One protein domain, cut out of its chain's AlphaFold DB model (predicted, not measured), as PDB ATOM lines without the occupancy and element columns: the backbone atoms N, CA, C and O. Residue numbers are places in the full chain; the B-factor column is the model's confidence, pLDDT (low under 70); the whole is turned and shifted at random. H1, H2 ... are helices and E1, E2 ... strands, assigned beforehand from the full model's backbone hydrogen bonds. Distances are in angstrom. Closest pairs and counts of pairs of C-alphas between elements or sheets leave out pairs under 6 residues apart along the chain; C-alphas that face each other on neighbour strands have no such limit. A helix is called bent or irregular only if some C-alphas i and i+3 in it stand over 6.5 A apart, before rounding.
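Overview. This is residues 14 to 64 of the 193 residues of the protein "DNA helicase INO80-like isoform X2" of Nicotiana tabacum (UniProt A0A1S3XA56). Going along the printed part from its first residue, you meet an open, wide U: three short helices strung one after another like beads, H1 and H2 making one leg, H3 lying along the bottom, and a two-stranded hairpin of E1 and E2 as the other leg. The middle of the U is empty, no helix touches another, and residues 14 to 45 stand free. The printed part has 51 residues, with three named helices and two named strands in the order H1, H2, H3, E1, E2; the class is mixed, helices and strands, and the one sheet, E1 - E2, is antiparallel. The whole is extended, with a radius of gyration of the C-alphas of 19.5 A, and flat, spanning 48 by 30 by 11 A.

Arrangement. Start with H1, residues 14 to 21, and go on over a tight link of two residues to H2, residues 24 to 31; the two are apart, but only just, at 8.2 A. A tight link of four residues leads to H3, residues 36 to 42, which is apart from both H1 and H2. After a tight link of five residues look at E1, residues 48 to 52, and E2, residues 58 to 62, a hairpin of antiparallel neighbours whose directions stand at 148 degrees. Their C-alphas 48 and 62 face each other at 4.3 A, and C-alphas 52 and 58 at 4.8 A. Between them N 51 and O 59 are within hydrogen-bond range at 2.9 A, and so are N 49 and O 61 at 3.1 A. H1 and H2 are apart from both strands, and H3 is apart from E2. In H2 every O i to N i+4 pair is within hydrogen-bond range; in H1 3 of 4 are, and in H3 0 of 3, with 1 of 4 O i to N i+3 pairs within range.

Along the chain. Find C-alpha 14 at (120.117, 144.970, 122.610); from there H1 runs 10.7 A to Ile 21. H2 runs 10.8 A from Lys 24 to Lys 31. H3 begins at C-alpha 36, at (108.562, 116.091, 111.672), and covers 11.8 A; it is neither bent nor irregular, but only just: C-alphas 39 and 42 are 6.3 A apart. E1 and E2 are each 13.3 A long, and E2 ends at C-alpha 62, at (133.431, 105.660, 111.648).

Size, cuts and confidence. The two C-alphas farthest apart, those of Lys 24 and Asp 55, are 49.8 A apart. The printed part has no cut, and its four links between named elements are tight. Look at the B-factor column: the mean pLDDT of the printed part is 70.8, and residues 14 to 47 and residue 64 of this model are under 70.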
ATOM      1  N   GLU A  14     121.259 145.687 122.051       62.25
ATOM      2  CA  GLU A  14     120.117 144.970 122.610       62.25
ATOM      3  C   GLU A  14     118.776 145.331 121.925       62.25
ATOM      4  O   GLU A  14     117.954 144.447 121.662       62.25
ATOM      5  N   ASP A  15     118.574 146.596 121.545       69.31
ATOM      6  CA  ASP A  15     117.392 147.070 120.806       69.31
ATOM      7  C   ASP A  15     117.399 146.534 119.362       69.31
ATOM      8  O   ASP A  15     116.367 146.125 118.821       69.31
ATOM      9  N   VAL A  16     118.586 146.454 118.748       65.81
ATOM     10  CA  VAL A  16     118.782 145.854 117.414       65.81
ATOM     11  C   VAL A  16     118.500 144.346 117.437       65.81
ATOM     12  O   VAL A  16     117.918 143.808 116.492       65.81
ATOM     13  N   VAL A  17     118.867 143.654 118.521       61.09
ATOM     14  CA  VAL A  17     118.541 142.232 118.723       61.09
ATOM     15  C   VAL A  17     117.038 142.029 118.949       61.09
ATOM     16  O   VAL A  17     116.481 141.050 118.452       61.09
ATOM     17  N   SER A  18     116.364 142.965 119.616       65.19
ATOM     18  CA  SER A  18     114.913 142.910 119.847       65.19
ATOM     19  C   SER A  18     114.123 143.040 118.537       65.19
ATOM     20  O   SER A  18     113.239 142.225 118.272       65.19
ATOM     21  N   LEU A  19     114.528 143.950 117.639       61.72
ATOM     22  CA  LEU A  19     113.963 144.072 116.282       61.72
ATOM     23  C   LEU A  19     114.046 142.765 115.464       61.72
ATOM     24  O   LEU A  19     113.195 142.516 114.613       61.72
ATOM     25  N   LEU A  20     115.053 141.924 115.716       62.31
ATOM     26  CA  LEU A  20     115.247 140.642 115.030       62.31
ATOM     27  C   LEU A  20     114.400 139.494 115.623       62.31
ATOM     28  O   LEU A  20     114.257 138.449 114.986       62.31
ATOM     29  N   ILE A  21     113.866 139.664 116.838       61.06
ATOM     30  CA  ILE A  21     113.173 138.615 117.608       61.06
ATOM     31  C   ILE A  21     111.665 138.899 117.748       61.06
ATOM     32  O   ILE A  21     110.877 137.953 117.743       61.06
ATOM     33  N   ASP A  22     111.244 140.168 117.774       59.00
ATOM     34  CA  ASP A  22     109.836 140.586 117.925       59.00
ATOM     35  C   ASP A  22     108.989 140.511 116.636       59.00
ATOM     36  O   ASP A  22     107.832 140.947 116.601       59.00
ATOM     37  N   ASP A  23     109.520 139.903 115.573       64.06
ATOM     38  CA  ASP A  23     108.772 139.586 114.358       64.06
ATOM     39  C   ASP A  23     107.706 138.510 114.671       64.06
ATOM     40  O   ASP A  23     107.896 137.305 114.492       64.06
ATOM     41  N   LYS A  24     106.528 138.942 115.140       64.19
ATOM     42  CA  LYS A  24     105.395 138.068 115.528       64.19
ATOM     43  C   LYS A  24     104.985 137.096 114.413       64.19
ATOM     44  O   LYS A  24     104.532 135.984 114.679       64.19
ATOM     45  N   GLN A  25     105.191 137.496 113.155       66.62
ATOM     46  CA  GLN A  25     104.993 136.640 111.985       66.62
ATOM     47  C   GLN A  25     106.033 135.513 111.888       66.62
ATOM     48  O   GLN A  25     105.693 134.417 111.444       66.62
ATOM     49  N   LEU A  26     107.279 135.744 112.308       65.75
ATOM     50  CA  LEU A  26     108.328 134.727 112.359       65.75
ATOM     51  C   LEU A  26     108.073 133.724 113.490       65.75
ATOM     52  O   LEU A  26     108.195 132.524 113.252       65.75
ATOM     53  N   GLU A  27     107.646 134.173 114.675       68.88
ATOM     54  CA  GLU A  27     107.273 133.261 115.769       68.88
ATOM     55  C   GLU A  27     106.112 132.338 115.355       68.88
ATOM     56  O   GLU A  27     106.196 131.115 115.518       68.88
ATOM     57  N   GLN A  28     105.061 132.899 114.748       67.62
ATOM     58  CA  GLN A  28     103.941 132.128 114.201       67.62
ATOM     59  C   GLN A  28     104.421 131.129 113.137       67.62
ATOM     60  O   GLN A  28     104.144 129.933 113.239       67.62
ATOM     61  N   LYS A  29     105.222 131.591 112.171       68.06
ATOM     62  CA  LYS A  29     105.766 130.767 111.082       68.06
ATOM     63  C   LYS A  29     106.709 129.663 111.566       68.06
ATOM     64  O   LYS A  29     106.785 128.623 110.920       68.06
ATOM     65  N   LEU A  30     107.412 129.847 112.686       66.62
ATOM     66  CA  LEU A  30     108.245 128.809 113.303       66.62
ATOM     67  C   LEU A  30     107.413 127.767 114.062       66.62
ATOM     68  O   LEU A  30     107.738 126.581 113.995       66.62
ATOM     69  N   LYS A  31     106.329 128.179 114.735       65.94
ATOM     70  CA  LYS A  31     105.371 127.258 115.381       65.94
ATOM     71  C   LYS A  31     104.545 126.456 114.367       65.94
ATOM     72  O   LYS A  31     104.146 125.336 114.666       65.94
ATOM     73  N   GLU A  32     104.315 127.008 113.175       65.75
ATOM     74  CA  GLU A  32     103.544 126.380 112.092       65.75
ATOM     75  C   GLU A  32     104.352 125.358 111.259       65.75
ATOM     76  O   GLU A  32     103.773 124.561 110.521       65.75
ATOM     77  N   ILE A  33     105.687 125.303 111.391       63.59
ATOM     78  CA  ILE A  33     106.492 124.259 110.732       63.59
ATOM     79  C   ILE A  33     106.206 122.895 111.384       63.59
ATOM     80  O   ILE A  33     106.450 122.730 112.584       63.59
ATOM     81  N   PRO A  34     105.802 121.859 110.619       60.03
ATOM     82  CA  PRO A  34     105.624 120.520 111.164       60.03
ATOM     83  C   PRO A  34     106.921 119.991 111.795       60.03
ATOM     84  O   PRO A  34     107.932 119.790 111.113       60.03
ATOM     85  N   LEU A  35     106.868 119.691 113.099       59.22
ATOM     86  CA  LEU A  35     107.993 119.198 113.917       59.22
ATOM     87  C   LEU A  35     108.733 117.989 113.301       59.22
ATOM     88  O   LEU A  35     109.926 117.791 113.542       59.22
ATOM     89  N   GLN A  36     108.051 117.234 112.437       58.59
ATOM     90  CA  GLN A  36     108.562 116.091 111.672       58.59
ATOM     91  C   GLN A  36     109.777 116.406 110.772       58.59
ATOM     92  O   GLN A  36     110.477 115.484 110.348       58.59
ATOM     93  N   ALA A  37     110.068 117.676 110.469       55.03
ATOM     94  CA  ALA A  37     111.272 118.043 109.719       55.03
ATOM     95  C   ALA A  37     112.567 117.904 110.552       55.03
ATOM     96  O   ALA A  37     113.605 117.513 110.012       55.03
ATOM     97  N   LYS A  38     112.512 118.174 111.866       56.94
ATOM     98  CA  LYS A  38     113.701 118.266 112.737       56.94
ATOM     99  C   LYS A  38     114.283 116.899 113.120       56.94
ATOM    100  O   LYS A  38     115.485 116.778 113.345       56.94
ATOM    101  N   GLU A  39     113.462 115.852 113.132       55.34
ATOM    102  CA  GLU A  39     113.889 114.485 113.468       55.34
ATOM    103  C   GLU A  39     114.681 113.805 112.332       55.34
ATOM    104  O   GLU A  39     115.587 112.998 112.563       55.34
ATOM    105  N   ARG A  40     114.397 114.161 111.072       55.81
ATOM    106  CA  ARG A  40     114.918 113.436 109.898       55.81
ATOM    107  C   ARG A  40     116.399 113.697 109.605       55.81
ATOM    108  O   ARG A  40     117.017 112.885 108.916       55.81
ATOM    109  N   GLN A  41     116.994 114.758 110.159       59.12
ATOM    110  CA  GLN A  41     118.427 115.050 109.990       59.12
ATOM    111  C   GLN A  41     119.362 114.065 110.711       59.12
ATOM    112  O   GLN A  41     120.523 113.977 110.328       59.12
ATOM    113  N   LYS A  42     118.891 113.275 111.691       60.56
ATOM    114  CA  LYS A  42     119.733 112.260 112.364       60.56
ATOM    115  C   LYS A  42     119.704 110.866 111.714       60.56
ATOM    116  O   LYS A  42     120.261 109.928 112.279       60.56
ATOM    117  N   ARG A  43     119.037 110.685 110.564       62.25
ATOM    118  CA  ARG A  43     118.773 109.345 109.985       62.25
ATOM    119  C   ARG A  43     119.087 109.174 108.488       62.25
ATOM    120  O   ARG A  43     118.689 108.159 107.918       62.25
ATOM    121  N   LYS A  44     119.818 110.092 107.838       62.34
ATOM    122  CA  LYS A  44     120.402 109.859 106.495       62.34
ATOM    123  C   LYS A  44     121.770 110.522 106.333       62.34
ATOM    124  O   LYS A  44     121.874 111.740 106.351       62.34
ATOM    125  N   GLY A  45     122.777 109.689 106.096       57.75
ATOM    126  CA  GLY A  45     124.195 110.032 106.182       57.75
ATOM    127  C   GLY A  45     124.807 109.088 107.205       57.75
ATOM    128  O   GLY A  45     124.383 109.093 108.357       57.75
ATOM    129  N   GLY A  46     125.686 108.188 106.755       62.84
ATOM    130  CA  GLY A  46     126.296 107.197 107.640       62.84
ATOM    131  C   GLY A  46     127.073 107.877 108.762       62.84
ATOM    132  O   GLY A  46     127.481 109.027 108.621       62.84
ATOM    133  N   THR A  47     127.310 107.151 109.846       69.56
ATOM    134  CA  THR A  47     127.982 107.605 111.072       69.56
ATOM    135  C   THR A  47     129.457 107.992 110.872       69.56
ATOM    136  O   THR A  47     130.210 108.012 111.827       69.56
ATOM    137  N   LYS A  48     129.909 108.291 109.652       82.44
ATOM    138  CA  LYS A  48     131.312 108.549 109.331       82.44
ATOM    139  C   LYS A  48     131.625 110.041 109.348       82.44
ATOM    140  O   LYS A  48     130.948 110.819 108.677       82.44
ATOM    141  N   GLY A  49     132.652 110.417 110.102       86.25
ATOM    142  CA  GLY A  49     133.194 111.775 110.166       86.25
ATOM    143  C   GLY A  49     134.468 111.897 109.333       86.25
ATOM    144  O   GLY A  49     135.148 110.903 109.097       86.25
ATOM    145  N   ILE A  50     134.803 113.110 108.891       88.56
ATOM    146  CA  ILE A  50     136.134 113.403 108.345       88.56
ATOM    147  C   ILE A  50     136.931 114.092 109.453       88.56
ATOM    148  O   ILE A  50     136.503 115.145 109.930       88.56
ATOM    149  N   ARG A  51     138.067 113.517 109.856       89.19
ATOM    150  CA  ARG A  51     139.048 114.177 110.729       89.19
ATOM    151  C   ARG A  51     140.231 114.674 109.921       89.19
ATOM    152  O   ARG A  51     140.570 114.093 108.893       89.19
ATOM    153  N   ILE A  52     140.836 115.747 110.421       94.12
ATOM    154  CA  ILE A  52     142.062 116.315 109.871       94.12
ATOM    155  C   ILE A  52     143.213 115.979 110.825       94.12
ATOM    156  O   ILE A  52     143.110 116.273 112.019       94.12
ATOM    157  N   GLY A  53     144.262 115.328 110.320       91.19
ATOM    158  CA  GLY A  53     145.478 115.009 111.070       91.19
ATOM    159  C   GLY A  53     146.343 116.238 111.361       91.19
ATOM    160  O   GLY A  53     146.142 117.319 110.808       91.19
ATOM    161  N   ALA A  54     147.344 116.083 112.233       92.31
ATOM    162  CA  ALA A  54     148.281 117.164 112.573       92.31
ATOM    163  C   ALA A  54     149.210 117.561 111.403       92.31
ATOM    164  O   ALA A  54     149.771 118.654 111.394       92.31
ATOM    165  N   ASP A  55     149.351 116.681 110.413       92.12
ATOM    166  CA  ASP A  55     149.998 116.898 109.116       92.12
ATOM    167  C   ASP A  55     149.039 117.459 108.045       92.12
ATOM    168  O   ASP A  55     149.456 117.725 106.917       92.12
ATOM    169  N   GLY A  56     147.765 117.667 108.390       93.50
ATOM    170  CA  GLY A  56     146.724 118.155 107.487       93.50
ATOM    171  C   GLY A  56     146.091 117.075 106.604       93.50
ATOM    172  O   GLY A  56     145.357 117.424 105.674       93.50
ATOM    173  N   ASP A  57     146.353 115.787 106.856       92.69
ATOM    174  CA  ASP A  57     145.704 114.698 106.122       92.69
ATOM    175  C   ASP A  57     144.199 114.619 106.443       92.69
ATOM    176  O   ASP A  57     143.757 115.041 107.504       92.69
ATOM    177  N   ALA A  58     143.377 114.133 105.509       92.38
ATOM    178  CA  ALA A  58     141.932 114.006 105.708       92.38
ATOM    179  C   ALA A  58     141.537 112.526 105.751       92.38
ATOM    180  O   ALA A  58     141.529 111.846 104.721       92.38
ATOM    181  N   SER A  59     141.173 112.033 106.935       88.75
ATOM    182  CA  SER A  59     140.793 110.637 107.169       88.75
ATOM    183  C   SER A  59     139.287 110.497 107.423       88.75
ATOM    184  O   SER A  59     138.676 111.305 108.119       88.75
ATOM    185  N   LEU A  60     138.663 109.469 106.834       89.50
ATOM    186  CA  LEU A  60     137.245 109.148 107.035       89.50
ATOM    187  C   LEU A  60     137.105 108.092 108.141       89.50
ATOM    188  O   LEU A  60     137.278 106.896 107.892       89.50
ATOM    189  N   GLU A  61     136.774 108.531 109.349       82.69
ATOM    190  CA  GLU A  61     136.530 107.663 110.506       82.69
ATOM    191  C   GLU A  61     135.074 107.179 110.583       82.69
ATOM    192  O   GLU A  61     134.196 107.729 109.921       82.69
ATOM    193  N   ASP A  62     134.792 106.161 111.404       84.25
ATOM    194  CA  ASP A  62     133.431 105.660 111.648       84.25
ATOM    195  C   ASP A  62     133.028 105.846 113.115       84.25
ATOM    196  O   ASP A  62     133.492 105.127 114.002       84.25
ATOM    197  N   LEU A  63     132.143 106.809 113.373       72.50
ATOM    198  CA  LEU A  63     131.662 107.181 114.704       72.50
ATOM    199  C   LEU A  63     130.715 106.123 115.304       72.50
ATOM    200  O   LEU A  63     130.290 106.283 116.445       72.50
ATOM    201  N   THR A  64     130.384 105.028 114.594       65.94
ATOM    202  CA  THR A  64     129.779 103.843 115.243       65.94
ATOM    203  C   THR A  64     130.727 103.180 116.231       65.94
ATOM    204  O   THR A  64     130.269 102.516 117.153       65.94
TER     205      THR A  64